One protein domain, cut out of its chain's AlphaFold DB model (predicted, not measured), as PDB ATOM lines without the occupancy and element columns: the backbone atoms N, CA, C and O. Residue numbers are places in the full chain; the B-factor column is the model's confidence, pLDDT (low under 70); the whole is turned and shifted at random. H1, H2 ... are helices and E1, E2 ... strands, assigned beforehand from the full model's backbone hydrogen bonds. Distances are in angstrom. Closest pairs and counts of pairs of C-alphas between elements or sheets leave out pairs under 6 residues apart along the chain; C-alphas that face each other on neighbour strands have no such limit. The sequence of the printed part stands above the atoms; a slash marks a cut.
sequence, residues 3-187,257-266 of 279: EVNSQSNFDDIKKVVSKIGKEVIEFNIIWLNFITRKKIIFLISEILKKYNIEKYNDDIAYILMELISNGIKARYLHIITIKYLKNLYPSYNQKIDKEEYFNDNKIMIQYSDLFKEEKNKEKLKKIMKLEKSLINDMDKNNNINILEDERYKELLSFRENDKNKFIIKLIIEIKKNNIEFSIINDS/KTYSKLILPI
ATOM      1  N   GLU A   3     178.105 177.700 198.071       87.62
ATOM      2  CA  GLU A   3     176.873 177.843 198.842       87.62
ATOM      3  C   GLU A   3     175.713 178.309 197.961       87.62
ATOM      4  O   GLU A   3     175.837 179.234 197.155       87.62
ATOM      5  N   VAL A   4     174.566 177.661 198.138       86.88
ATOM      6  CA  VAL A   4     173.291 177.981 197.497       86.88
ATOM      7  C   VAL A   4     172.213 178.006 198.577       86.88
ATOM      8  O   VAL A   4     172.277 177.288 199.574       86.88
ATOM      9  N   ASN A   5     171.199 178.843 198.408       84.06
ATOM     10  CA  ASN A   5     170.057 178.870 199.312       84.06
ATOM     11  C   ASN A   5     168.771 179.230 198.558       84.06
ATOM     12  O   ASN A   5     168.745 179.365 197.332       84.06
ATOM     13  N   SER A   6     167.672 179.371 199.296       81.56
ATOM     14  CA  SER A   6     166.359 179.700 198.733       81.56
ATOM     15  C   SER A   6     166.289 181.080 198.063       81.56
ATOM     16  O   SER A   6     165.408 181.290 197.229       81.56
ATOM     17  N   GLN A   7     167.211 181.998 198.377       84.25
ATOM     18  CA  GLN A   7     167.298 183.339 197.788       84.25
ATOM     19  C   GLN A   7     168.134 183.367 196.499       84.25
ATOM     20  O   GLN A   7     168.013 184.305 195.713       84.25
ATOM     21  N   SER A   8     168.951 182.340 196.235       85.75
ATOM     22  CA  SER A   8     169.743 182.245 195.005       85.75
ATOM     23  C   SER A   8     168.839 182.232 193.763       85.75
ATOM     24  O   SER A   8     167.884 181.449 193.668       85.75
ATOM     25  N   ASN A   9     169.126 183.072 192.765       90.62
ATOM     26  CA  ASN A   9     168.393 183.048 191.495       90.62
ATOM     27  C   ASN A   9     168.756 181.790 190.667       90.62
ATOM     28  O   ASN A   9     169.641 181.014 191.025       90.62
ATOM     29  N   PHE A  10     168.008 181.518 189.592       91.25
ATOM     30  CA  PHE A  10     168.219 180.298 188.798       91.25
ATOM     31  C   PHE A  10     169.523 180.319 187.990       91.25
ATOM     32  O   PHE A  10     170.126 179.264 187.796       91.25
ATOM     33  N   ASP A  11     169.986 181.491 187.558       91.69
ATOM     34  CA  ASP A  11     171.225 181.610 186.789       91.69
ATOM     35  C   ASP A  11     172.458 181.379 187.663       91.69
ATOM     36  O   ASP A  11     173.415 180.737 187.231       91.69
ATOM     37  N   ASP A  12     172.420 181.807 188.922       91.06
ATOM     38  CA  ASP A  12     173.472 181.525 189.892       91.06
ATOM     39  C   ASP A  12     173.533 180.035 190.227       91.06
ATOM     40  O   ASP A  12     174.625 179.469 190.286       91.06
ATOM     41  N   ILE A  13     172.383 179.355 190.319       91.44
ATOM     42  CA  ILE A  13     172.351 177.890 190.441       91.44
ATOM     43  C   ILE A  13     173.036 177.233 189.236       91.44
ATOM     44  O   ILE A  13     173.903 176.382 189.425       91.44
ATOM     45  N   LYS A  14     172.729 177.654 188.002       93.00
ATOM     46  CA  LYS A  14     173.398 177.122 186.798       93.00
ATOM     47  C   LYS A  14     174.910 177.353 186.826       93.00
ATOM     48  O   LYS A  14     175.678 176.445 186.501       93.00
ATOM     49  N   LYS A  15     175.361 178.539 187.254       92.00
ATOM     50  CA  LYS A  15     176.797 178.837 187.417       92.00
ATOM     51  C   LYS A  15     177.443 177.883 188.422       92.00
ATOM     52  O   LYS A  15     178.520 177.355 188.147       92.00
ATOM     53  N   VAL A  16     176.788 177.613 189.550       91.75
ATOM     54  CA  VAL A  16     177.271 176.655 190.557       91.75
ATOM     55  C   VAL A  16     177.335 175.234 189.984       91.75
ATOM     56  O   VAL A  16     178.370 174.575 190.097       91.75
ATOM     57  N   VAL A  17     176.300 174.784 189.269       91.94
ATOM     58  CA  VAL A  17     176.280 173.468 188.604       91.94
ATOM     59  C   VAL A  17     177.394 173.337 187.562       91.94
ATOM     60  O   VAL A  17     177.999 172.270 187.424       91.94
ATOM     61  N   SER A  18     177.758 174.414 186.862       91.06
ATOM     62  CA  SER A  18     178.873 174.369 185.905       91.06
ATOM     63  C   SER A  18     180.209 173.989 186.568       91.06
ATOM     64  O   SER A  18     181.010 173.277 185.956       91.06
ATOM     65  N   LYS A  19     180.395 174.339 187.849       91.12
ATOM     66  CA  LYS A  19     181.582 174.027 188.662       91.12
ATOM     67  C   LYS A  19     181.506 172.685 189.409       91.12
ATOM     68  O   LYS A  19     182.523 172.240 189.949       91.12
ATOM     69  N   ILE A  20     180.348 172.015 189.424       88.06
ATOM     70  CA  ILE A  20     180.204 170.708 190.081       88.06
ATOM     71  C   ILE A  20     181.168 169.683 189.460       88.06
ATOM     72  O   ILE A  20     181.328 169.651 188.233       88.06
ATOM     73  N   GLY A  21     181.822 168.879 190.304       85.44
ATOM     74  CA  GLY A  21     182.946 168.004 189.933       85.44
ATOM     75  C   GLY A  21     184.313 168.526 190.386       85.44
ATOM     76  O   GLY A  21     185.229 167.736 190.582       85.44
ATOM     77  N   LYS A  22     184.439 169.843 190.594       87.62
ATOM     78  CA  LYS A  22     185.628 170.481 191.189       87.62
ATOM     79  C   LYS A  22     185.379 170.943 192.619       87.62
ATOM     80  O   LYS A  22     186.297 170.976 193.428       87.62
ATOM     81  N   GLU A  23     184.136 171.306 192.914       91.75
ATOM     82  CA  GLU A  23     183.716 171.791 194.219       91.75
ATOM     83  C   GLU A  23     182.466 171.061 194.709       91.75
ATOM     84  O   GLU A  23     181.629 170.616 193.918       91.75
ATOM     85  N   VAL A  24     182.350 170.988 196.034       94.50
ATOM     86  CA  VAL A  24     181.154 170.545 196.753       94.50
ATOM     87  C   VAL A  24     180.130 171.678 196.776       94.50
ATOM     88  O   VAL A  24     180.499 172.831 197.023       94.50
ATOM     89  N   ILE A  25     178.862 171.347 196.543       95.81
ATOM     90  CA  ILE A  25     177.735 172.277 196.668       95.81
ATOM     91  C   ILE A  25     177.086 172.076 198.036       95.81
ATOM     92  O   ILE A  25     176.783 170.944 198.405       95.81
ATOM     93  N   GLU A  26     176.834 173.161 198.760       95.44
ATOM     94  CA  GLU A  26     176.043 173.166 199.992       95.44
ATOM     95  C   GLU A  26     174.760 173.966 199.765       95.44
ATOM     96  O   GLU A  26     174.808 175.121 199.347       95.44
ATOM     97  N   PHE A  27     173.609 173.358 200.052       94.88
ATOM     98  CA  PHE A  27     172.318 174.030 200.077       94.88
ATOM     99  C   PHE A  27     171.764 174.051 201.502       94.88
ATOM    100  O   PHE A  27     171.425 173.007 202.062       94.88
ATOM    101  N   ASN A  28     171.627 175.248 202.071       90.81
ATOM    102  CA  ASN A  28     171.106 175.438 203.423       90.81
ATOM    103  C   ASN A  28     169.577 175.566 203.416       90.81
ATOM    104  O   ASN A  28     169.007 176.448 202.769       90.81
ATOM    105  N   ILE A  29     168.905 174.672 204.144       90.75
ATOM    106  CA  ILE A  29     167.446 174.542 204.166       90.75
ATOM    107  C   ILE A  29     166.937 174.960 205.541       90.75
ATOM    108  O   ILE A  29     167.133 174.266 206.539       90.75
ATOM    109  N   ILE A  30     166.244 176.096 205.570       83.81
ATOM    110  CA  ILE A  30     165.559 176.598 206.767       83.81
ATOM    111  C   ILE A  30     164.088 176.179 206.719       83.81
ATOM    112  O   ILE A  30     163.583 175.553 207.649       83.81
ATOM    113  N   TRP A  31     163.413 176.481 205.611       86.94
ATOM    114  CA  TRP A  31     162.004 176.171 205.389       86.94
ATOM    115  C   TRP A  31     161.848 175.378 204.105       86.94
ATOM    116  O   TRP A  31     162.315 175.807 203.054       86.94
ATOM    117  N   LEU A  32     161.134 174.256 204.156       90.81
ATOM    118  CA  LEU A  32     160.805 173.488 202.958       90.81
ATOM    119  C   LEU A  32     159.513 174.018 202.310       90.81
ATOM    120  O   LEU A  32     158.559 173.264 202.108       90.81
ATOM    121  N   ASN A  33     159.478 175.322 202.026       91.06
ATOM    122  CA  ASN A  33     158.381 176.010 201.334       91.06
ATOM    123  C   ASN A  33     158.462 175.834 199.807       91.06
ATOM    124  O   ASN A  33     159.423 175.243 199.299       91.06
ATOM    125  N   PHE A  34     157.469 176.323 199.059       90.94
ATOM    126  CA  PHE A  34     157.397 176.135 197.607       90.94
ATOM    127  C   PHE A  34     158.657 176.622 196.881       90.94
ATOM    128  O   PHE A  34     159.214 175.897 196.051       90.94
ATOM    129  N   ILE A  35     159.150 177.817 197.224       90.62
ATOM    130  CA  ILE A  35     160.345 178.407 196.602       90.62
ATOM    131  C   ILE A  35     161.559 177.507 196.841       90.62
ATOM    132  O   ILE A  35     162.261 177.153 195.894       90.62
ATOM    133  N   THR A  36     161.779 177.086 198.085       92.56
ATOM    134  CA  THR A  36     162.925 176.246 198.449       92.56
ATOM    135  C   THR A  36     162.864 174.888 197.755       92.56
ATOM    136  O   THR A  36     163.853 174.463 197.161       92.56
ATOM    137  N   ARG A  37     161.690 174.238 197.730       94.69
ATOM    138  CA  ARG A  37     161.486 172.976 196.994       94.69
ATOM    139  C   ARG A  37     161.801 173.142 195.514       94.69
ATOM    140  O   ARG A  37     162.559 172.351 194.963       94.69
ATOM    141  N   LYS A  38     161.282 174.200 194.883       94.56
ATOM    142  CA  LYS A  38     161.526 174.500 193.467       94.56
ATOM    143  C   LYS A  38     163.014 174.693 193.176       94.56
ATOM    144  O   LYS A  38     163.494 174.221 192.151       94.56
ATOM    145  N   LYS A  39     163.752 175.360 194.068       95.12
ATOM    146  CA  LYS A  39     165.200 175.587 193.930       95.12
ATOM    147  C   LYS A  39     166.003 174.297 194.059       95.12
ATOM    148  O   LYS A  39     166.887 174.068 193.240       95.12
ATOM    149  N   ILE A  40     165.662 173.449 195.027       96.12
ATOM    150  CA  ILE A  40     166.300 172.139 195.203       96.12
ATOM    151  C   ILE A  40     166.020 171.240 193.993       96.12
ATOM    152  O   ILE A  40     166.958 170.688 193.430       96.12
ATOM    153  N   ILE A  41     164.761 171.141 193.546       96.81
ATOM    154  CA  ILE A  41     164.386 170.349 192.361       96.81
ATOM    155  C   ILE A  41     165.138 170.846 191.128       96.81
ATOM    156  O   ILE A  41     165.740 170.047 190.423       96.81
ATOM    157  N   PHE A  42     165.172 172.161 190.904       96.94
ATOM    158  CA  PHE A  42     165.908 172.739 189.784       96.94
ATOM    159  C   PHE A  42     167.411 172.425 189.847       96.94
ATOM    160  O   PHE A  42     167.989 172.010 188.846       96.94
ATOM    161  N   LEU A  43     168.036 172.574 191.021       96.62
ATOM    162  CA  LEU A  43     169.440 172.216 191.239       96.62
ATOM    163  C   LEU A  43     169.699 170.740 190.898       96.62
ATOM    164  O   LEU A  43     170.648 170.443 190.178       96.62
ATOM    165  N   ILE A  44     168.843 169.829 191.373       96.44
ATOM    166  CA  ILE A  44     168.934 168.392 191.079       96.44
ATOM    167  C   ILE A  44     168.798 168.146 189.574       96.44
ATOM    168  O   ILE A  44     169.661 167.488 188.999       96.44
ATOM    169  N   SER A  45     167.772 168.703 188.926       97.06
ATOM    170  CA  SER A  45     167.537 168.522 187.490       97.06
ATOM    171  C   SER A  45     168.723 168.974 186.643       97.06
ATOM    172  O   SER A  45     169.137 168.248 185.743       97.06
ATOM    173  N   GLU A  46     169.310 170.135 186.940       97.00
ATOM    174  CA  GLU A  46     170.469 170.643 186.195       97.00
ATOM    175  C   GLU A  46     171.713 169.763 186.397       97.00
ATOM    176  O   GLU A  46     172.486 169.547 185.460       97.00
ATOM    177  N   ILE A  47     171.902 169.207 187.599       95.62
ATOM    178  CA  ILE A  47     172.994 168.270 187.884       95.62
ATOM    179  C   ILE A  47     172.785 166.955 187.132       95.62
ATOM    180  O   ILE A  47     173.698 166.496 186.449       95.62
ATOM    181  N   LEU A  48     171.600 166.349 187.228       95.38
ATOM    182  CA  LEU A  48     171.304 165.079 186.561       95.38
ATOM    183  C   LEU A  48     171.378 165.216 185.035       95.38
ATOM    184  O   LEU A  48     171.905 164.322 184.372       95.38
ATOM    185  N   LYS A  49     170.973 166.374 184.497       95.06
ATOM    186  CA  LYS A  49     171.147 166.737 183.086       95.06
ATOM    187  C   LYS A  49     172.607 166.809 182.665       95.06
ATOM    188  O   LYS A  49     172.986 166.242 181.649       95.06
ATOM    189  N   LYS A  50     173.465 167.442 183.468       93.31
ATOM    190  CA  LYS A  50     174.910 167.514 183.189       93.31
ATOM    191  C   LYS A  50     175.567 166.129 183.067       93.31
ATOM    192  O   LYS A  50     176.578 166.004 182.381       93.31
ATOM    193  N   TYR A  51     175.003 165.111 183.714       92.44
ATOM    194  CA  TYR A  51     175.522 163.744 183.714       92.44
ATOM    195  C   TYR A  51     174.692 162.751 182.880       92.44
ATOM    196  O   TYR A  51     174.957 161.552 182.960       92.44
ATOM    197  N   ASN A  52     173.740 163.223 182.061       93.12
ATOM    198  CA  ASN A  52     172.879 162.405 181.188       93.12
ATOM    199  C   ASN A  52     172.132 161.278 181.929       93.12
ATOM    200  O   ASN A  52     172.078 160.128 181.480       93.12
ATOM    201  N   ILE A  53     171.610 161.592 183.115       93.75
ATOM    202  CA  ILE A  53     170.868 160.658 183.970       93.75
ATOM    203  C   ILE A  53     169.537 161.258 184.449       93.75
ATOM    204  O   ILE A  53     169.039 160.929 185.527       93.75
ATOM    205  N   GLU A  54     168.923 162.112 183.627       94.69
ATOM    206  CA  GLU A  54     167.661 162.815 183.904       94.69
ATOM    207  C   GLU A  54     166.487 161.873 184.165       94.69
ATOM    208  O   GLU A  54     165.530 162.261 184.829       94.69
ATOM    209  N   LYS A  55     166.567 160.623 183.692       92.88
ATOM    210  CA  LYS A  55     165.558 159.588 183.958       92.88
ATOM    211  C   LYS A  55     165.301 159.359 185.453       92.88
ATOM    212  O   LYS A  55     164.243 158.864 185.804       92.88
ATOM    213  N   TYR A  56     166.252 159.720 186.318       94.06
ATOM    214  CA  TYR A  56     166.119 159.598 187.769       94.06
ATOM    215  C   TYR A  56     165.526 160.851 188.441       94.06
ATOM    216  O   TYR A  56     165.372 160.852 189.658       94.06
ATOM    217  N   ASN A  57     165.209 161.921 187.698       95.12
ATOM    218  CA  ASN A  57     164.813 163.219 188.264       95.12
ATOM    219  C   ASN A  57     163.697 163.108 189.307       95.12
ATOM    220  O   ASN A  57     163.874 163.569 190.433       95.12
ATOM    221  N   ASP A  58     162.575 162.486 188.948       95.81
ATOM    222  CA  ASP A  58     161.391 162.447 189.811       95.81
ATOM    223  C   ASP A  58     161.627 161.595 191.062       95.81
ATOM    224  O   ASP A  58     161.251 161.984 192.172       95.81
ATOM    225  N   ASP A  59     162.307 160.458 190.906       96.56
ATOM    226  CA  ASP A  59     162.614 159.556 192.013       96.56
ATOM    227  C   ASP A  59     163.611 160.172 192.993       96.56
ATOM    228  O   ASP A  59     163.399 160.128 194.205       96.56
ATOM    229  N   ILE A  60     164.670 160.804 192.484       96.44
ATOM    230  CA  ILE A  60     165.680 161.467 193.311       96.44
ATOM    231  C   ILE A  60     165.088 162.698 193.989       96.44
ATOM    232  O   ILE A  60     165.311 162.891 195.184       96.44
ATOM    233  N   ALA A  61     164.281 163.494 193.284       96.94
ATOM    234  CA  ALA A  61     163.565 164.606 193.892       96.94
ATOM    235  C   ALA A  61     162.673 164.123 195.043       96.94
ATOM    236  O   ALA A  61     162.744 164.682 196.137       96.94
ATOM    237  N   TYR A  62     161.892 163.057 194.841       96.75
ATOM    238  CA  TYR A  62     161.056 162.486 195.896       96.75
ATOM    239  C   TYR A  62     161.883 162.029 197.103       96.75
ATOM    240  O   TYR A  62     161.595 162.438 198.231       96.75
ATOM    241  N   ILE A  63     162.925 161.220 196.873       97.69
ATOM    242  CA  ILE A  63     163.773 160.682 197.943       97.69
ATOM    243  C   ILE A  63     164.389 161.830 198.741       97.69
ATOM    244  O   ILE A  63     164.292 161.854 199.966       97.69
ATOM    245  N   LEU A  64     164.970 162.826 198.071       97.56
ATOM    246  CA  LEU A  64     165.595 163.954 198.755       97.56
ATOM    247  C   LEU A  64     164.574 164.770 199.561       97.56
ATOM    248  O   LEU A  64     164.867 165.127 200.700       97.56
ATOM    249  N   MET A  65     163.364 165.008 199.040       95.94
ATOM    250  CA  MET A  65     162.303 165.698 199.791       95.94
ATOM    251  C   MET A  65     161.876 164.929 201.045       95.94
ATOM    252  O   MET A  65     161.667 165.540 202.099       95.94
ATOM    253  N   GLU A  66     161.774 163.603 200.959       95.38
ATOM    254  CA  GLU A  66     161.442 162.748 202.101       95.38
ATOM    255  C   GLU A  66     162.564 162.759 203.151       95.38
ATOM    256  O   GLU A  66     162.302 162.940 204.344       95.38
ATOM    257  N   LEU A  67     163.828 162.655 202.726       95.38
ATOM    258  CA  LEU A  67     164.988 162.712 203.623       95.38
ATOM    259  C   LEU A  67     165.115 164.074 204.320       95.38
ATOM    260  O   LEU A  67     165.339 164.118 205.531       95.38
ATOM    261  N   ILE A  68     164.914 165.179 203.594       95.19
ATOM    262  CA  ILE A  68     164.891 166.535 204.168       95.19
ATOM    263  C   ILE A  68     163.756 166.655 205.189       95.19
ATOM    264  O   ILE A  68     163.978 167.109 206.312       95.19
ATOM    265  N   SER A  69     162.548 166.203 204.837       93.00
ATOM    266  CA  SER A  69     161.382 166.251 205.729       93.00
ATOM    267  C   SER A  69     161.611 165.455 207.015       93.00
ATOM    268  O   SER A  69     161.218 165.891 208.099       93.00
ATOM    269  N   ASN A  70     162.279 164.305 206.923       91.75
ATOM    270  CA  ASN A  70     162.636 163.503 208.088       91.75
ATOM    271  C   ASN A  70     163.736 164.160 208.934       91.75
ATOM    272  O   ASN A  70     163.636 164.121 210.160       91.75
ATOM    273  N   GLY A  71     164.702 164.847 208.316       91.88
ATOM    274  CA  GLY A  71     165.671 165.689 209.025       91.88
ATOM    275  C   GLY A  71     165.004 166.813 209.829       91.88
ATOM    276  O   GLY A  71     165.313 166.992 211.007       91.88
ATOM    277  N   ILE A  72     164.022 167.511 209.244       91.38
ATOM    278  CA  ILE A  72     163.242 168.560 209.929       91.38
ATOM    279  C   ILE A  72     162.489 167.983 211.139       91.38
ATOM    280  O   ILE A  72     162.588 168.516 212.247       91.38
ATOM    281  N   LYS A  73     161.774 166.861 210.960       90.69
ATOM    282  CA  LYS A  73     161.059 166.177 212.058       90.69
ATOM    283  C   LYS A  73     162.015 165.768 213.183       90.69
ATOM    284  O   LYS A  73     161.716 165.999 214.355       90.69
ATOM    285  N   ALA A  74     163.157 165.173 212.832       90.56
ATOM    286  CA  ALA A  74     164.164 164.735 213.794       90.56
ATOM    287  C   ALA A  74     164.755 165.912 214.579       90.56
ATOM    288  O   ALA A  74     164.987 165.783 215.784       90.56
ATOM    289  N   ARG A  75     164.950 167.066 213.929       90.25
ATOM    290  CA  ARG A  75     165.442 168.277 214.592       90.25
ATOM    291  C   ARG A  75     164.426 168.846 215.578       90.25
ATOM    292  O   ARG A  75     164.803 169.176 216.699       90.25
ATOM    293  N   TYR A  76     163.143 168.905 215.222       91.25
ATOM    294  CA  TYR A  76     162.121 169.327 216.185       91.25
ATOM    295  C   TYR A  76     162.039 168.419 217.391       91.25
ATOM    296  O   TYR A  76     162.009 168.918 218.515       91.25
ATOM    297  N   LEU A  77     162.002 167.106 217.164       91.88
ATOM    298  CA  LEU A  77     161.917 166.153 218.261       91.88
ATOM    299  C   LEU A  77     163.119 166.308 219.190       91.88
ATOM    300  O   LEU A  77     162.941 166.395 220.396       91.88
ATOM    301  N   HIS A  78     164.313 166.473 218.624       91.44
ATOM    302  CA  HIS A  78     165.516 166.757 219.391       91.44
ATOM    303  C   HIS A  78     165.393 168.014 220.265       91.44
ATOM    304  O   HIS A  78     165.635 167.939 221.468       91.44
ATOM    305  N   ILE A  79     164.963 169.155 219.713       90.50
ATOM    306  CA  ILE A  79     164.817 170.394 220.498       90.50
ATOM    307  C   ILE A  79     163.730 170.257 221.566       90.50
ATOM    308  O   ILE A  79     163.907 170.746 222.681       90.50
ATOM    309  N   ILE A  80     162.616 169.587 221.255       92.19
ATOM    310  CA  ILE A  80     161.575 169.263 222.237       92.19
ATOM    311  C   ILE A  80     162.202 168.474 223.389       92.19
ATOM    312  O   ILE A  80     162.121 168.914 224.535       92.19
ATOM    313  N   THR A  81     162.891 167.374 223.088       92.75
ATOM    314  CA  THR A  81     163.546 166.525 224.086       92.75
ATOM    315  C   THR A  81     164.555 167.311 224.920       92.75
ATOM    316  O   THR A  81     164.523 167.217 226.142       92.75
ATOM    317  N   ILE A  82     165.391 168.152 224.303       91.62
ATOM    318  CA  ILE A  82     166.344 169.009 225.018       91.62
ATOM    319  C   ILE A  82     165.641 170.000 225.949       91.62
ATOM    320  O   ILE A  82     166.051 170.139 227.100       91.62
ATOM    321  N   LYS A  83     164.568 170.667 225.504       91.12
ATOM    322  CA  LYS A  83     163.797 171.587 226.359       91.12
ATOM    323  C   LYS A  83     163.218 170.856 227.580       91.12
ATOM    324  O   LYS A  83     163.306 171.374 228.689       91.12
ATOM    325  N   TYR A  84     162.677 169.650 227.401       93.19
ATOM    326  CA  TYR A  84     162.178 168.837 228.519       93.19
ATOM    327  C   TYR A  84     163.294 168.380 229.458       93.19
ATOM    328  O   TYR A  84     163.155 168.493 230.674       93.19
ATOM    329  N   LEU A  85     164.415 167.927 228.901       93.69
ATOM    330  CA  LEU A  85     165.574 167.469 229.658       93.69
ATOM    331  C   LEU A  85     166.150 168.585 230.545       93.69
ATOM    332  O   LEU A  85     166.402 168.344 231.721       93.69
ATOM    333  N   LYS A  86     166.277 169.813 230.017       93.38
ATOM    334  CA  LYS A  86     166.709 170.996 230.788       93.38
ATOM    335  C   LYS A  86     165.757 171.342 231.936       93.38
ATOM    336  O   LYS A  86     166.199 171.733 233.012       93.38
ATOM    337  N   ASN A  87     164.452 171.197 231.710       93.69
ATOM    338  CA  ASN A  87     163.438 171.501 232.721       93.69
ATOM    339  C   ASN A  87     163.418 170.464 233.852       93.69
ATOM    340  O   ASN A  87     163.276 170.833 235.013       93.69
ATOM    341  N   LEU A  88     163.548 169.176 233.520       95.50
ATOM    342  CA  LEU A  88     163.528 168.084 234.500       95.50
ATOM    343  C   LEU A  88     164.850 167.955 235.261       95.50
ATOM    344  O   LEU A  88     164.851 167.613 236.442       95.50
ATOM    345  N   TYR A  89     165.970 168.250 234.600       95.56
ATOM    346  CA  TYR A  89     167.308 168.116 235.166       95.56
ATOM    347  C   TYR A  89     168.127 169.395 234.946       95.56
ATOM    348  O   TYR A  89     169.042 169.408 234.117       95.56
ATOM    349  N   PRO A  90     167.874 170.471 235.717       94.62
ATOM    350  CA  PRO A  90     168.612 171.728 235.572       94.62
ATOM    351  C   PRO A  90     170.133 171.582 235.725       94.62
ATOM    352  O   PRO A  90     170.896 172.348 235.140       94.62
ATOM    353  N   SER A  91     170.591 170.563 236.461       94.44
ATOM    354  CA  SER A  91     172.013 170.225 236.602       94.44
ATOM    355  C   SER A  91     172.686 169.811 235.286       94.44
ATOM    356  O   SER A  91     173.910 169.848 235.196       94.44
ATOM    357  N   TYR A  92     171.920 169.446 234.252       94.44
ATOM    358  CA  TYR A  92     172.449 169.099 232.931       94.44
ATOM    359  C   TYR A  92     172.636 170.317 232.022       94.44
ATOM    360  O   TYR A  92     173.335 170.204 231.015       94.44
ATOM    361  N   ASN A  93     172.067 171.481 232.363       92.56
ATOM    362  CA  ASN A  93     172.003 172.644 231.472       92.56
ATOM    363  C   ASN A  93     173.375 173.053 230.933       92.56
ATOM    364  O   ASN A  93     173.519 173.194 229.724       92.56
ATOM    365  N   GLN A  94     174.401 173.124 231.788       92.94
ATOM    366  CA  GLN A  94     175.749 173.517 231.369       92.94
ATOM    367  C   GLN A  94     176.329 172.585 230.292       92.94
ATOM    368  O   GLN A  94     176.900 173.062 229.314       92.94
ATOM    369  N   LYS A  95     176.170 171.264 230.446       92.88
ATOM    370  CA  LYS A  95     176.646 170.282 229.458       92.88
ATOM    371  C   LYS A  95     175.796 170.294 228.191       92.88
ATOM    372  O   LYS A  95     176.320 170.092 227.103       92.88
ATOM    373  N   ILE A  96     174.491 170.536 228.322       90.44
ATOM    374  CA  ILE A  96     173.585 170.651 227.176       90.44
ATOM    375  C   ILE A  96     173.918 171.892 226.339       90.44
ATOM    376  O   ILE A  96     174.012 171.798 225.120       90.44
ATOM    377  N   ASP A  97     174.131 173.038 226.986       88.00
ATOM    378  CA  ASP A  97     174.442 174.311 226.326       88.00
ATOM    379  C   ASP A  97     175.779 174.271 225.581       88.00
ATOM    380  O   ASP A  97     175.907 174.874 224.516       88.00
ATOM    381  N   LYS A  98     176.748 173.514 226.106       88.31
ATOM    382  CA  LYS A  98     178.052 173.269 225.474       88.31
ATOM    383  C   LYS A  98     178.066 172.106 224.476       88.31
ATOM    384  O   LYS A  98     179.122 171.804 223.936       88.31
ATOM    385  N   GLU A  99     176.933 171.436 224.257       86.12
ATOM    386  CA  GLU A  99     176.838 170.230 223.412       86.12
ATOM    387  C   GLU A  99     177.735 169.061 223.875       86.12
ATOM    388  O   GLU A  99     178.028 168.137 223.125       86.12
ATOM    389  N   GLU A 100     178.131 169.046 225.147       89.81
ATOM    390  CA  GLU A 100     178.961 167.993 225.748       89.81
ATOM    391  C   GLU A 100     178.131 166.776 226.196       89.81
ATOM    392  O   GLU A 100     178.678 165.720 226.516       89.81
ATOM    393  N   TYR A 101     176.799 166.902 226.219       90.12
ATOM    394  CA  TYR A 101     175.891 165.859 226.703       90.12
ATOM    395  C   TYR A 101     175.915 164.570 225.874       90.12
ATOM    396  O   TYR A 101     175.584 163.523 226.420       90.12
ATOM    397  N   PHE A 102     176.327 164.613 224.602       87.19
ATOM    398  CA  PHE A 102     176.443 163.411 223.767       87.19
ATOM    399  C   PHE A 102     177.442 162.391 224.328       87.19
ATOM    400  O   PHE A 102     177.264 161.191 224.139       87.19
ATOM    401  N   ASN A 103     178.460 162.865 225.056       87.19
ATOM    402  CA  ASN A 103     179.489 162.027 225.674       87.19
ATOM    403  C   ASN A 103     179.138 161.617 227.115       87.19
ATOM    404  O   ASN A 103     179.905 160.908 227.765       87.19
ATOM    405  N   ASP A 104     178.003 162.078 227.647       93.19
ATOM    406  CA  ASP A 104     177.557 161.761 228.999       93.19
ATOM    407  C   ASP A 104     176.475 160.678 228.956       93.19
ATOM    408  O   ASP A 104     175.306 160.941 228.668       93.19
ATOM    409  N   ASN A 105     176.865 159.443 229.286       91.88
ATOM    410  CA  ASN A 105     175.967 158.286 229.273       91.88
ATOM    411  C   ASN A 105     174.710 158.501 230.126       91.88
ATOM    412  O   ASN A 105     173.623 158.084 229.732       91.88
ATOM    413  N   LYS A 106     174.833 159.168 231.282       93.94
ATOM    414  CA  LYS A 106     173.688 159.408 232.166       93.94
ATOM    415  C   LYS A 106     172.691 160.347 231.497       93.94
ATOM    416  O   LYS A 106     171.490 160.086 231.540       93.94
ATOM    417  N   ILE A 107     173.180 161.410 230.861       94.81
ATOM    418  CA  ILE A 107     172.322 162.359 230.147       94.81
ATOM    419  C   ILE A 107     171.713 161.703 228.902       94.81
ATOM    420  O   ILE A 107     170.518 161.869 228.661       94.81
ATOM    421  N   MET A 108     172.482 160.913 228.150       92.88
ATOM    422  CA  MET A 108     171.995 160.248 226.936       92.88
ATOM    423  C   MET A 108     170.941 159.168 227.202       92.88
ATOM    424  O   MET A 108     170.037 159.006 226.382       92.88
ATOM    425  N   ILE A 109     170.996 158.480 228.348       93.06
ATOM    426  CA  ILE A 109     169.916 157.581 228.788       93.06
ATOM    427  C   ILE A 109     168.621 158.380 228.973       93.06
ATOM    428  O   ILE A 109     167.618 158.076 228.331       93.06
ATOM    429  N   GLN A 110     168.668 159.467 229.753       94.94
ATOM    430  CA  GLN A 110     167.492 160.316 229.993       94.94
ATOM    431  C   GLN A 110     166.965 160.947 228.701       94.94
ATOM    432  O   GLN A 110     165.761 160.973 228.458       94.94
ATOM    433  N   TYR A 111     167.865 161.408 227.830       94.31
ATOM    434  CA  TYR A 111     167.508 161.893 226.502       94.31
ATOM    435  C   TYR A 111     166.777 160.812 225.699       94.31
ATOM    436  O   TYR A 111     165.728 161.091 225.124       94.31
ATOM    437  N   SER A 112     167.301 159.582 225.658       92.19
ATOM    438  CA  SER A 112     166.695 158.490 224.896       92.19
ATOM    439  C   SER A 112     165.322 158.087 225.428       92.19
ATOM    440  O   SER A 112     164.494 157.656 224.622       92.19
ATOM    441  N   ASP A 113     165.089 158.168 226.734       92.88
ATOM    442  CA  ASP A 113     163.793 157.844 227.331       92.88
ATOM    443  C   ASP A 113     162.770 158.927 226.984       92.88
ATOM    444  O   ASP A 113     161.748 158.630 226.361       92.88
ATOM    445  N   LEU A 114     163.119 160.196 227.221       93.88
ATOM    446  CA  LEU A 114     162.294 161.346 226.844       93.88
ATOM    447  C   LEU A 114     161.997 161.373 225.337       93.88
ATOM    448  O   LEU A 114     160.887 161.698 224.924       93.88
ATOM    449  N   PHE A 115     162.955 161.014 224.483       90.25
ATOM    450  CA  PHE A 115     162.760 160.985 223.029       90.25
ATOM    451  C   PHE A 115     161.626 160.034 222.598       90.25
ATOM    452  O   PHE A 115     160.971 160.273 221.581       90.25
ATOM    453  N   LYS A 116     161.383 158.956 223.356       88.62
ATOM    454  CA  LYS A 116     160.351 157.949 223.053       88.62
ATOM    455  C   LYS A 116     158.981 158.298 223.623       88.62
ATOM    456  O   LYS A 116     157.997 157.717 223.167       88.62
ATOM    457  N   GLU A 117     158.915 159.196 224.601       92.00
ATOM    458  CA  GLU A 117     157.674 159.524 225.296       92.00
ATOM    459  C   GLU A 117     156.588 160.011 224.333       92.00
ATOM    460  O   GLU A 117     156.808 160.910 223.512       92.00
ATOM    461  N   GLU A 118     155.378 159.465 224.480       90.94
ATOM    462  CA  GLU A 118     154.255 159.817 223.606       90.94
ATOM    463  C   GLU A 118     153.917 161.308 223.699       90.94
ATOM    464  O   GLU A 118     153.676 161.946 222.680       90.94
ATOM    465  N   LYS A 119     154.048 161.915 224.884       92.94
ATOM    466  CA  LYS A 119     153.866 163.361 225.081       92.94
ATOM    467  C   LYS A 119     154.780 164.203 224.178       92.94
ATOM    468  O   LYS A 119     154.348 165.213 223.616       92.94
ATOM    469  N   ASN A 120     156.034 163.786 223.996       92.50
ATOM    470  CA  ASN A 120     156.980 164.482 223.120       92.50
ATOM    471  C   ASN A 120     156.650 164.246 221.641       92.50
ATOM    472  O   ASN A 120     156.742 165.177 220.835       92.50
ATOM    473  N   LYS A 121     156.167 163.049 221.282       90.69
ATOM    474  CA  LYS A 121     155.647 162.762 219.935       90.69
ATOM    475  C   LYS A 121     154.375 163.558 219.616       90.69
ATOM    476  O   LYS A 121     154.232 164.059 218.502       90.69
ATOM    477  N   GLU A 122     153.463 163.731 220.567       93.00
ATOM    478  CA  GLU A 122     152.266 164.570 220.426       93.00
ATOM    479  C   GLU A 122     152.633 166.041 220.234       93.00
ATOM    480  O   GLU A 122     152.115 166.708 219.330       93.00
ATOM    481  N   LYS A 123     153.592 166.538 221.026       94.12
ATOM    482  CA  LYS A 123     154.137 167.887 220.859       94.12
ATOM    483  C   LYS A 123     154.745 168.073 219.470       94.12
ATOM    484  O   LYS A 123     154.443 169.066 218.810       94.12
ATOM    485  N   LEU A 124     155.531 167.104 218.995       93.50
ATOM    486  CA  LEU A 124     156.070 167.099 217.635       93.50
ATOM    487  C   LEU A 124     154.947 167.163 216.591       93.50
ATOM    488  O   LEU A 124     155.003 168.004 215.697       93.50
ATOM    489  N   LYS A 125     153.901 166.332 216.713       93.06
ATOM    490  CA  LYS A 125     152.740 166.350 215.802       93.06
ATOM    491  C   LYS A 125     152.089 167.742 215.758       93.06
ATOM    492  O   LYS A 125     151.761 168.217 214.670       93.06
ATOM    493  N   LYS A 126     151.932 168.420 216.904       94.19
ATOM    494  CA  LYS A 126     151.397 169.795 216.976       94.19
ATOM    495  C   LYS A 126     152.303 170.800 216.254       94.19
ATOM    496  O   LYS A 126     151.817 171.560 215.421       94.19
ATOM    497  N   ILE A 127     153.606 170.773 216.531       93.06
ATOM    498  CA  ILE A 127     154.596 171.666 215.907       93.06
ATOM    499  C   ILE A 127     154.661 171.455 214.389       93.06
ATOM    500  O   ILE A 127     154.629 172.422 213.636       93.06
ATOM    501  N   MET A 128     154.646 170.206 213.917       92.81
ATOM    502  CA  MET A 128     154.635 169.896 212.482       92.81
ATOM    503  C   MET A 128     153.365 170.396 211.779       92.81
ATOM    504  O   MET A 128     153.431 170.831 210.628       92.81
ATOM    505  N   LYS A 129     152.204 170.362 212.452       93.88
ATOM    506  CA  LYS A 129     150.968 170.967 211.928       93.88
ATOM    507  C   LYS A 129     151.105 172.485 211.800       93.88
ATOM    508  O   LYS A 129     150.727 173.023 210.764       93.88
ATOM    509  N   LEU A 130     151.676 173.150 212.808       93.69
ATOM    510  CA  LEU A 130     151.950 174.590 212.752       93.69
ATOM    511  C   LEU A 130     152.922 174.935 211.621       93.69
ATOM    512  O   LEU A 130     152.653 175.872 210.880       93.69
ATOM    513  N   GLU A 131     153.995 174.159 211.430       91.94
ATOM    514  CA  GLU A 131     154.924 174.376 210.312       91.94
ATOM    515  C   GLU A 131     154.230 174.231 208.961       91.94
ATOM    516  O   GLU A 131     154.432 175.055 208.074       91.94
ATOM    517  N   LYS A 132     153.382 173.211 208.798       92.62
ATOM    518  CA  LYS A 132     152.623 173.039 207.559       92.62
ATOM    519  C   LYS A 132     151.726 174.248 207.282       92.62
ATOM    520  O   LYS A 132     151.678 174.707 206.145       92.62
ATOM    521  N   SER A 133     151.038 174.764 208.299       93.00
ATOM    522  CA  SER A 133     150.217 175.974 208.171       93.00
ATOM    523  C   SER A 133     151.060 177.203 207.833       93.00
ATOM    524  O   SER A 133     150.723 177.917 206.894       93.00
ATOM    525  N   LEU A 134     152.193 177.393 208.513       91.31
ATOM    526  CA  LEU A 134     153.127 178.486 208.247       91.31
ATOM    527  C   LEU A 134     153.639 178.450 206.803       91.31
ATOM    528  O   LEU A 134     153.616 179.469 206.122       91.31
ATOM    529  N   ILE A 135     154.070 177.280 206.322       90.69
ATOM    530  CA  ILE A 135     154.538 177.095 204.942       90.69
ATOM    531  C   ILE A 135     153.423 177.426 203.944       90.69
ATOM    532  O   ILE A 135     153.669 178.128 202.968       90.69
ATOM    533  N   ASN A 136     152.196 176.966 204.196       91.00
ATOM    534  CA  ASN A 136     151.065 177.282 203.325       91.00
ATOM    535  C   ASN A 136     150.780 178.791 203.282       91.00
ATOM    536  O   ASN A 136     150.457 179.316 202.218       91.00
ATOM    537  N   ASP A 137     150.885 179.483 204.417       90.19
ATOM    538  CA  ASP A 137     150.697 180.933 204.485       90.19
ATOM    539  C   ASP A 137     151.843 181.667 203.762       90.19
ATOM    540  O   ASP A 137     151.582 182.570 202.966       90.19
ATOM    541  N   MET A 138     153.097 181.236 203.959       87.25
ATOM    542  CA  MET A 138     154.284 181.733 203.238       87.25
ATOM    543  C   MET A 138     154.105 181.654 201.724       87.25
ATOM    544  O   MET A 138     154.349 182.635 201.018       87.25
ATOM    545  N   ASP A 139     153.639 180.499 201.249       87.19
ATOM    546  CA  ASP A 139     153.439 180.224 199.831       87.19
ATOM    547  C   ASP A 139     152.291 181.058 199.232       87.19
ATOM    548  O   ASP A 139     152.356 181.431 198.063       87.19
ATOM    549  N   LYS A 140     151.255 181.392 200.018       86.56
ATOM    550  CA  LYS A 140     150.120 182.217 199.565       86.56
ATOM    551  C   LYS A 140     150.421 183.715 199.540       86.56
ATOM    552  O   LYS A 140     149.984 184.399 198.621       86.56
ATOM    553  N   ASN A 141     151.143 184.226 200.537       77.00
ATOM    554  CA  ASN A 141     151.280 185.673 200.755       77.00
ATOM    555  C   ASN A 141     152.661 186.227 200.360       77.00
ATOM    556  O   ASN A 141     153.048 187.297 200.830       77.00
ATOM    557  N   ASN A 142     153.441 185.504 199.546       67.88
ATOM    558  CA  ASN A 142     154.798 185.901 199.140       67.88
ATOM    559  C   ASN A 142     155.712 186.292 200.326       67.88
ATOM    560  O   ASN A 142     156.557 187.176 200.199       67.88
ATOM    561  N   ASN A 143     155.568 185.618 201.474       65.25
ATOM    562  CA  ASN A 143     156.365 185.824 202.695       65.25
ATOM    563  C   ASN A 143     156.255 187.196 203.404       65.25
ATOM    564  O   ASN A 143     157.104 187.487 204.247       65.25
ATOM    565  N   ILE A 144     155.250 188.040 203.138       59.88
ATOM    566  CA  ILE A 144     155.133 189.342 203.831       59.88
ATOM    567  C   ILE A 144     154.667 189.135 205.285       59.88
ATOM    568  O   ILE A 144     153.573 188.627 205.512       59.88
ATOM    569  N   ASN A 145     155.504 189.519 206.258       66.94
ATOM    570  CA  ASN A 145     155.258 189.603 207.716       66.94
ATOM    571  C   ASN A 145     154.667 188.364 208.426       66.94
ATOM    572  O   ASN A 145     154.307 188.424 209.595       66.94
ATOM    573  N   ILE A 146     154.623 187.204 207.771       77.44
ATOM    574  CA  ILE A 146     154.079 185.962 208.351       77.44
ATOM    575  C   ILE A 146     154.902 185.445 209.540       77.44
ATOM    576  O   ILE A 146     154.373 184.776 210.424       77.44
ATOM    577  N   LEU A 147     156.199 185.752 209.568       79.88
ATOM    578  CA  LEU A 147     157.084 185.376 210.671       79.88
ATOM    579  C   LEU A 147     156.841 186.199 211.948       79.88
ATOM    580  O   LEU A 147     157.384 185.849 212.985       79.88
ATOM    581  N   GLU A 148     156.031 187.257 211.897       82.19
ATOM    582  CA  GLU A 148     155.658 188.062 213.072       82.19
ATOM    583  C   GLU A 148     154.278 187.674 213.628       82.19
ATOM    584  O   GLU A 148     153.820 188.218 214.630       82.19
ATOM    585  N   ASP A 149     153.596 186.719 212.991       85.31
ATOM    586  CA  ASP A 149     152.255 186.300 213.377       85.31
ATOM    587  C   ASP A 149     152.277 185.476 214.679       85.31
ATOM    588  O   ASP A 149     152.875 184.396 214.762       85.31
ATOM    589  N   GLU A 150     151.565 185.966 215.700       87.19
ATOM    590  CA  GLU A 150     151.449 185.341 217.024       87.19
ATOM    591  C   GLU A 150     150.964 183.879 216.966       87.19
ATOM    592  O   GLU A 150     151.348 183.072 217.817       87.19
ATOM    593  N   ARG A 151     150.205 183.480 215.927       89.75
ATOM    594  CA  ARG A 151     149.787 182.078 215.707       89.75
ATOM    595  C   ARG A 151     150.978 181.121 215.616       89.75
ATOM    596  O   ARG A 151     150.857 179.950 215.985       89.75
ATOM    597  N   TYR A 152     152.120 181.603 215.125       90.62
ATOM    598  CA  TYR A 152     153.327 180.810 214.897       90.62
ATOM    599  C   TYR A 152     154.415 181.035 215.946       90.62
ATOM    600  O   TYR A 152     155.437 180.355 215.902       90.62
ATOM    601  N   LYS A 153     154.197 181.897 216.943       88.62
ATOM    602  CA  LYS A 153     155.188 182.212 217.985       88.62
ATOM    603  C   LYS A 153     155.724 180.985 218.716       88.62
ATOM    604  O   LYS A 153     156.923 180.866 218.948       88.62
ATOM    605  N   GLU A 154     154.849 180.024 219.024       88.94
ATOM    606  CA  GLU A 154     155.265 178.753 219.625       88.94
ATOM    607  C   GLU A 154     156.278 178.029 218.727       88.94
ATOM    608  O   GLU A 154     157.350 177.669 219.204       88.94
ATOM    609  N   LEU A 155     155.970 177.860 217.438       88.81
ATOM    610  CA  LEU A 155     156.837 177.232 216.435       88.81
ATOM    611  C   LEU A 155     158.159 177.994 216.270       88.81
ATOM    612  O   LEU A 155     159.229 177.387 216.282       88.81
ATOM    613  N   LEU A 156     158.088 179.319 216.145       86.38
ATOM    614  CA  LEU A 156     159.250 180.179 215.940       86.38
ATOM    615  C   LEU A 156     160.185 180.164 217.152       86.38
ATOM    616  O   LEU A 156     161.394 180.090 216.966       86.38
ATOM    617  N   SER A 157     159.668 180.014 218.375       84.50
ATOM    618  CA  SER A 157     160.497 179.822 219.578       84.50
ATOM    619  C   SER A 157     161.342 178.531 219.576       84.50
ATOM    620  O   SER A 157     162.261 178.371 220.386       84.50
ATOM    621  N   PHE A 158     161.029 177.548 218.718       80.25
ATOM    622  CA  PHE A 158     161.893 176.377 218.495       80.25
ATOM    623  C   PHE A 158     163.028 176.665 217.507       80.25
ATOM    624  O   PHE A 158     163.992 175.906 217.469       80.25
ATOM    625  N   ARG A 159     162.930 177.751 216.735       76.50
ATOM    626  CA  ARG A 159     163.888 178.155 215.699       76.50
ATOM    627  C   ARG A 159     164.707 179.399 216.073       76.50
ATOM    628  O   ARG A 159     165.823 179.540 215.589       76.50
ATOM    629  N   GLU A 160     164.192 180.272 216.940       63.62
ATOM    630  CA  GLU A 160     164.793 181.570 217.294       63.62
ATOM    631  C   GLU A 160     166.016 181.482 218.218       63.62
ATOM    632  O   GLU A 160     166.937 182.283 218.074       63.62
ATOM    633  N   ASN A 161     166.092 180.483 219.103       51.16
ATOM    634  CA  ASN A 161     167.210 180.355 220.056       51.16
ATOM    635  C   ASN A 161     168.502 179.787 219.440       51.16
ATOM    636  O   ASN A 161     169.493 179.621 220.139       51.16
ATOM    637  N   ASP A 162     168.485 179.474 218.145       52.00
ATOM    638  CA  ASP A 162     169.430 178.556 217.518       52.00
ATOM    639  C   ASP A 162     169.584 178.909 216.023       52.00
ATOM    640  O   ASP A 162     169.422 178.061 215.145       52.00
ATOM    641  N   LYS A 163     169.878 180.184 215.703       45.56
ATOM    642  CA  LYS A 163     169.957 180.696 214.311       45.56
ATOM    643  C   LYS A 163     170.826 179.840 213.368       45.56
ATOM    644  O   LYS A 163     170.546 179.799 212.176       45.56
ATOM    645  N   ASN A 164     171.806 179.104 213.902       51.28
ATOM    646  CA  ASN A 164     172.672 178.192 213.139       51.28
ATOM    647  C   ASN A 164     172.333 176.699 213.300       51.28
ATOM    648  O   ASN A 164     172.922 175.865 212.623       51.28
ATOM    649  N   LYS A 165     171.399 176.353 214.186       60.41
ATOM    650  CA  LYS A 165     171.174 174.991 214.682       60.41
ATOM    651  C   LYS A 165     169.924 174.321 214.103       60.41
ATOM    652  O   LYS A 165     169.767 173.116 214.238       60.41
ATOM    653  N   PHE A 166     169.026 175.054 213.436       69.25
ATOM    654  CA  PHE A 166     167.880 174.460 212.713       69.25
ATOM    655  C   PHE A 166     168.137 174.260 211.207       69.25
ATOM    656  O   PHE A 166     167.224 173.934 210.454       69.25
ATOM    657  N   ILE A 167     169.367 174.472 210.743       79.38
ATOM    658  CA  ILE A 167     169.690 174.369 209.319       79.38
ATOM    659  C   ILE A 167     169.837 172.892 208.951       79.38
ATOM    660  O   ILE A 167     170.723 172.201 209.449       79.38
ATOM    661  N   ILE A 168     168.980 172.415 208.051       91.06
ATOM    662  CA  ILE A 168     169.193 171.135 207.374       91.06
ATOM    663  C   ILE A 168     170.091 171.413 206.173       91.06
ATOM    664  O   ILE A 168     169.760 172.255 205.336       91.06
ATOM    665  N   LYS A 169     171.228 170.727 206.077       94.19
ATOM    666  CA  LYS A 169     172.159 170.913 204.958       94.19
ATOM    667  C   LYS A 169     171.943 169.836 203.914       94.19
ATOM    668  O   LYS A 169     171.933 168.659 204.257       94.19
ATOM    669  N   LEU A 170     171.823 170.224 202.651       97.19
ATOM    670  CA  LEU A 170     171.964 169.324 201.511       97.19
ATOM    671  C   LEU A 170     173.343 169.550 200.890       97.19
ATOM    672  O   LEU A 170     173.589 170.583 200.275       97.19
ATOM    673  N   ILE A 171     174.231 168.579 201.049       97.25
ATOM    674  CA  ILE A 171     175.562 168.571 200.446       97.25
ATOM    675  C   ILE A 171     175.526 167.713 199.189       97.25
ATOM    676  O   ILE A 171     175.066 166.574 199.241       97.25
ATOM    677  N   ILE A 172     176.016 168.242 198.073       97.62
ATOM    678  CA  ILE A 172     176.102 167.518 196.806       97.62
ATOM    679  C   ILE A 172     177.555 167.458 196.366       97.62
ATOM    680  O   ILE A 172     178.212 168.487 196.176       97.62
ATOM    681  N   GLU A 173     178.048 166.243 196.178       96.06
ATOM    682  CA  GLU A 173     179.422 165.978 195.783       96.06
ATOM    683  C   GLU A 173     179.472 164.981 194.626       96.06
ATOM    684  O   GLU A 173     178.697 164.031 194.558       96.06
ATOM    685  N   ILE A 174     180.415 165.189 193.709       94.19
ATOM    686  CA  ILE A 174     180.703 164.245 192.633       94.19
ATOM    687  C   ILE A 174     181.948 163.469 193.026       94.19
ATOM    688  O   ILE A 174     183.042 164.025 193.121       94.19
ATOM    689  N   LYS A 175     181.776 162.171 193.235       90.88
ATOM    690  CA  LYS A 175     182.869 161.206 193.331       90.88
ATOM    691  C   LYS A 175     183.075 160.556 191.966       90.88
ATOM    692  O   LYS A 175     182.211 160.637 191.098       90.88
ATOM    693  N   LYS A 176     184.211 159.873 191.785       84.12
ATOM    694  CA  LYS A 176     184.664 159.304 190.499       84.12
ATOM    695  C   LYS A 176     183.528 158.729 189.636       84.12
ATOM    696  O   LYS A 176     183.377 159.139 188.496       84.12
ATOM    697  N   ASN A 177     182.707 157.848 190.206       89.69
ATOM    698  CA  ASN A 177     181.609 157.192 189.490       89.69
ATOM    699  C   ASN A 177     180.223 157.508 190.073       89.69
ATOM    700  O   ASN A 177     179.269 156.840 189.700       89.69
ATOM    701  N   ASN A 178     180.087 158.459 191.004       94.38
ATOM    702  CA  ASN A 178     178.837 158.663 191.743       94.38
ATOM    703  C   ASN A 178     178.543 160.146 191.997       94.38
ATOM    704  O   ASN A 178     179.456 160.932 192.237       94.38
ATOM    705  N   ILE A 179     177.259 160.498 192.040       95.94
ATOM    706  CA  ILE A 179     176.764 161.708 192.702       95.94
ATOM    707  C   ILE A 179     176.350 161.302 194.110       95.94
ATOM    708  O   ILE A 179     175.540 160.394 194.276       95.94
ATOM    709  N   GLU A 180     176.890 161.964 195.122       97.44
ATOM    710  CA  GLU A 180     176.471 161.795 196.507       97.44
ATOM    711  C   GLU A 180     175.670 163.018 196.949       97.44
ATOM    712  O   GLU A 180     176.170 164.141 196.926       97.44
ATOM    713  N   PHE A 181     174.434 162.788 197.380       98.25
ATOM    714  CA  PHE A 181     173.583 163.775 198.033       98.25
ATOM    715  C   PHE A 181     173.506 163.423 199.518       98.25
ATOM    716  O   PHE A 181     172.991 162.366 199.875       98.25
ATOM    717  N   SER A 182     174.008 164.287 200.393       97.94
ATOM    718  CA  SER A 182     173.983 164.080 201.843       97.94
ATOM    719  C   SER A 182     173.083 165.112 202.506       97.94
ATOM    720  O   SER A 182     173.351 166.307 202.431       97.94
ATOM    721  N   ILE A 183     172.027 164.649 203.169       97.31
ATOM    722  CA  ILE A 183     171.176 165.469 204.028       97.31
ATOM    723  C   ILE A 183     171.714 165.351 205.449       97.31
ATOM    724  O   ILE A 183     171.716 164.258 206.017       97.31
ATOM    725  N   ILE A 184     172.149 166.468 206.021       94.94
ATOM    726  CA  ILE A 184     172.747 166.538 207.354       94.94
ATOM    727  C   ILE A 184     171.808 167.311 208.268       94.94
ATOM    728  O   ILE A 184     171.339 168.396 207.917       94.94
ATOM    729  N   ASN A 185     171.544 166.756 209.447       90.75
ATOM    730  CA  ASN A 185     170.818 167.448 210.501       90.75
ATOM    731  C   ASN A 185     171.490 167.241 211.859       90.75
ATOM    732  O   ASN A 185     172.023 166.170 212.145       90.75
ATOM    733  N   ASP A 186     171.406 168.259 212.710       86.62
ATOM    734  CA  ASP A 186     172.052 168.288 214.026       86.62
ATOM    735  C   ASP A 186     171.237 167.541 215.105       86.62
ATOM    736  O   ASP A 186     171.235 167.920 216.272       86.62
ATOM    737  N   SER A 187     170.456 166.529 214.723       87.25
ATOM    738  CA  SER A 187     169.806 165.611 215.664       87.25
ATOM    739  C   SER A 187     170.679 164.364 215.825       87.25
ATOM    740  O   SER A 187     171.110 163.811 214.806       87.25
ATOM    741  N   LYS A 257     175.821 164.194 214.544       89.94
ATOM    742  CA  LYS A 257     174.850 164.583 213.520       89.94
ATOM    743  C   LYS A 257     174.337 163.352 212.797       89.94
ATOM    744  O   LYS A 257     175.036 162.348 212.676       89.94
ATOM    745  N   THR A 258     173.125 163.447 212.272       93.00
ATOM    746  CA  THR A 258     172.547 162.401 211.427       93.00
ATOM    747  C   THR A 258     172.777 162.738 209.959       93.00
ATOM    748  O   THR A 258     172.401 163.819 209.497       93.00
ATOM    749  N   TYR A 259     173.322 161.776 209.222       96.19
ATOM    750  CA  TYR A 259     173.550 161.829 207.785       96.19
ATOM    751  C   TYR A 259     172.606 160.864 207.077       96.19
ATOM    752  O   TYR A 259     172.607 159.664 207.352       96.19
ATOM    753  N   SER A 260     171.841 161.378 206.117       96.69
ATOM    754  CA  SER A 260     171.110 160.575 205.136       96.69
ATOM    755  C   SER A 260     171.747 160.788 203.770       96.69
ATOM    756  O   SER A 260     171.605 161.856 203.177       96.69
ATOM    757  N   LYS A 261     172.480 159.790 203.284       97.81
ATOM    758  CA  LYS A 261     173.262 159.850 202.050       97.81
ATOM    759  C   LYS A 261     172.624 159.003 200.956       97.81
ATOM    760  O   LYS A 261     172.513 157.788 201.100       97.81
ATOM    761  N   LEU A 262     172.271 159.649 199.853       98.31
ATOM    762  CA  LEU A 262     171.847 159.031 198.604       98.31
ATOM    763  C   LEU A 262     173.016 159.042 197.615       98.31
ATOM    764  O   LEU A 262     173.566 160.095 197.304       98.31
ATOM    765  N   ILE A 263     173.399 157.868 197.132       97.19
ATOM    766  CA  ILE A 263     174.510 157.646 196.211       97.19
ATOM    767  C   ILE A 263     173.901 157.227 194.881       97.19
ATOM    768  O   ILE A 263     173.254 156.189 194.803       97.19
ATOM    769  N   LEU A 264     174.107 158.011 193.831       95.69
ATOM    770  CA  LEU A 264     173.595 157.720 192.497       95.69
ATOM    771  C   LEU A 264     174.762 157.438 191.546       95.69
ATOM    772  O   LEU A 264     175.649 158.285 191.431       95.69
ATOM    773  N   PRO A 265     174.786 156.292 190.848       92.75
ATOM    774  CA  PRO A 265     175.871 155.979 189.941       92.75
ATOM    775  C   PRO A 265     175.795 156.865 188.698       92.75
ATOM    776  O   PRO A 265     174.763 156.976 188.035       92.75
ATOM    777  N   ILE A 266     176.931 157.454 188.359       88.56
ATOM    778  CA  ILE A 266     177.179 158.118 187.089       88.56
ATOM    779  C   ILE A 266     177.968 157.126 186.248       88.56
ATOM    780  O   ILE A 266     179.096 156.766 186.592       88.56
TER     781      ILE A 266
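This is residues 3 to 187 and 257 to 266 of the 279 residues of an uncharacterized protein of Brachyspira aalborgi (UniProt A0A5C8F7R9). One face of a twisted four-stranded sheet is covered by H2 and by part of the very long helix H3. H3 runs past the sheet to a head of short helices, H4, H5 and H6, from which H7 folds back across H3 with H8 packed on it. The printed part has 195 residues with eight named helices and four named strands, in the order H1 E1 H2 H3 H4 H5 H6 H7 H8 E2 E3 E4; the sheet, E1 E2 E3 E4, is antiparallel. The class is mixed, helices and strands; the whole is compact, with a radius of gyration of the C-alphas of 18.5 A and spans of 54 by 41 by 26 A.

The sheet has edge strands E1, residues 25 to 29, and E4, residues 257 to 265, and inner strands E2, residues 168 to 175, and E3, residues 178 to 185. Within hydrogen-bond range are N 27 and O 170, N 171 and O 182 in the hairpin E2 and E3, and N 181 and O 262, each 2.8 A apart. H2, residues 34 to 50, and H3, residues 54 to 88, are on the same face, two layers with helices on one face of a sheet, at heights over the sheet of 10.3 A and 7.5 A. The hairpin H2 and H3 touches at C-alphas 48 and 54, 5.0 A, at a steep tilt of 44 degrees. H1, residues 10 to 19, touches H2 at C-alphas 17 and 47, 6.2 A. H3, the hub, touches H4, residues 90 to 97, at C-alphas 86 and 93, 5.6 A; H6, residues 105 to 116, at 81 and 115, 5.7 A; and H7, residues 118 to 140, at 77 and 124, 6.0 A. H5, residues 100 to 103, only just touches H6, with 3 pairs of C-alphas within 8 A, only at the corner. H8, residues 150 to 156, touches H7 at C-alphas 127 and 155, 6.0 A. Every O i to N i+4 pair is within hydrogen-bond range in H2 and H7; H1 has 5 of 6, H3 29 of 31, H4 2 of 4, H6 7 of 8, H8 1 of 3 beside 3 of 4 O i to N i+3 pairs, and H5 is too short.

H3 is 51.0 A long, from C-alpha 54 at (167.661, 162.815, 183.904) to C-alpha 88 at (163.528, 168.084, 234.500), with a kink of 29 degrees near residue 61. H7 measures 33.1 A, E4 25.1 A and H2 24.3 A.

C-alphas 52 and 91, the farthest apart, are 56.0 A apart. Residues 188 to 256 are not printed; C-alphas 187 and 257 are 5.6 A apart across this cut. The link from H8 to E2 is long, 11 residues. Confidence is under 70 at residues 142 to 145 and 160 to 166.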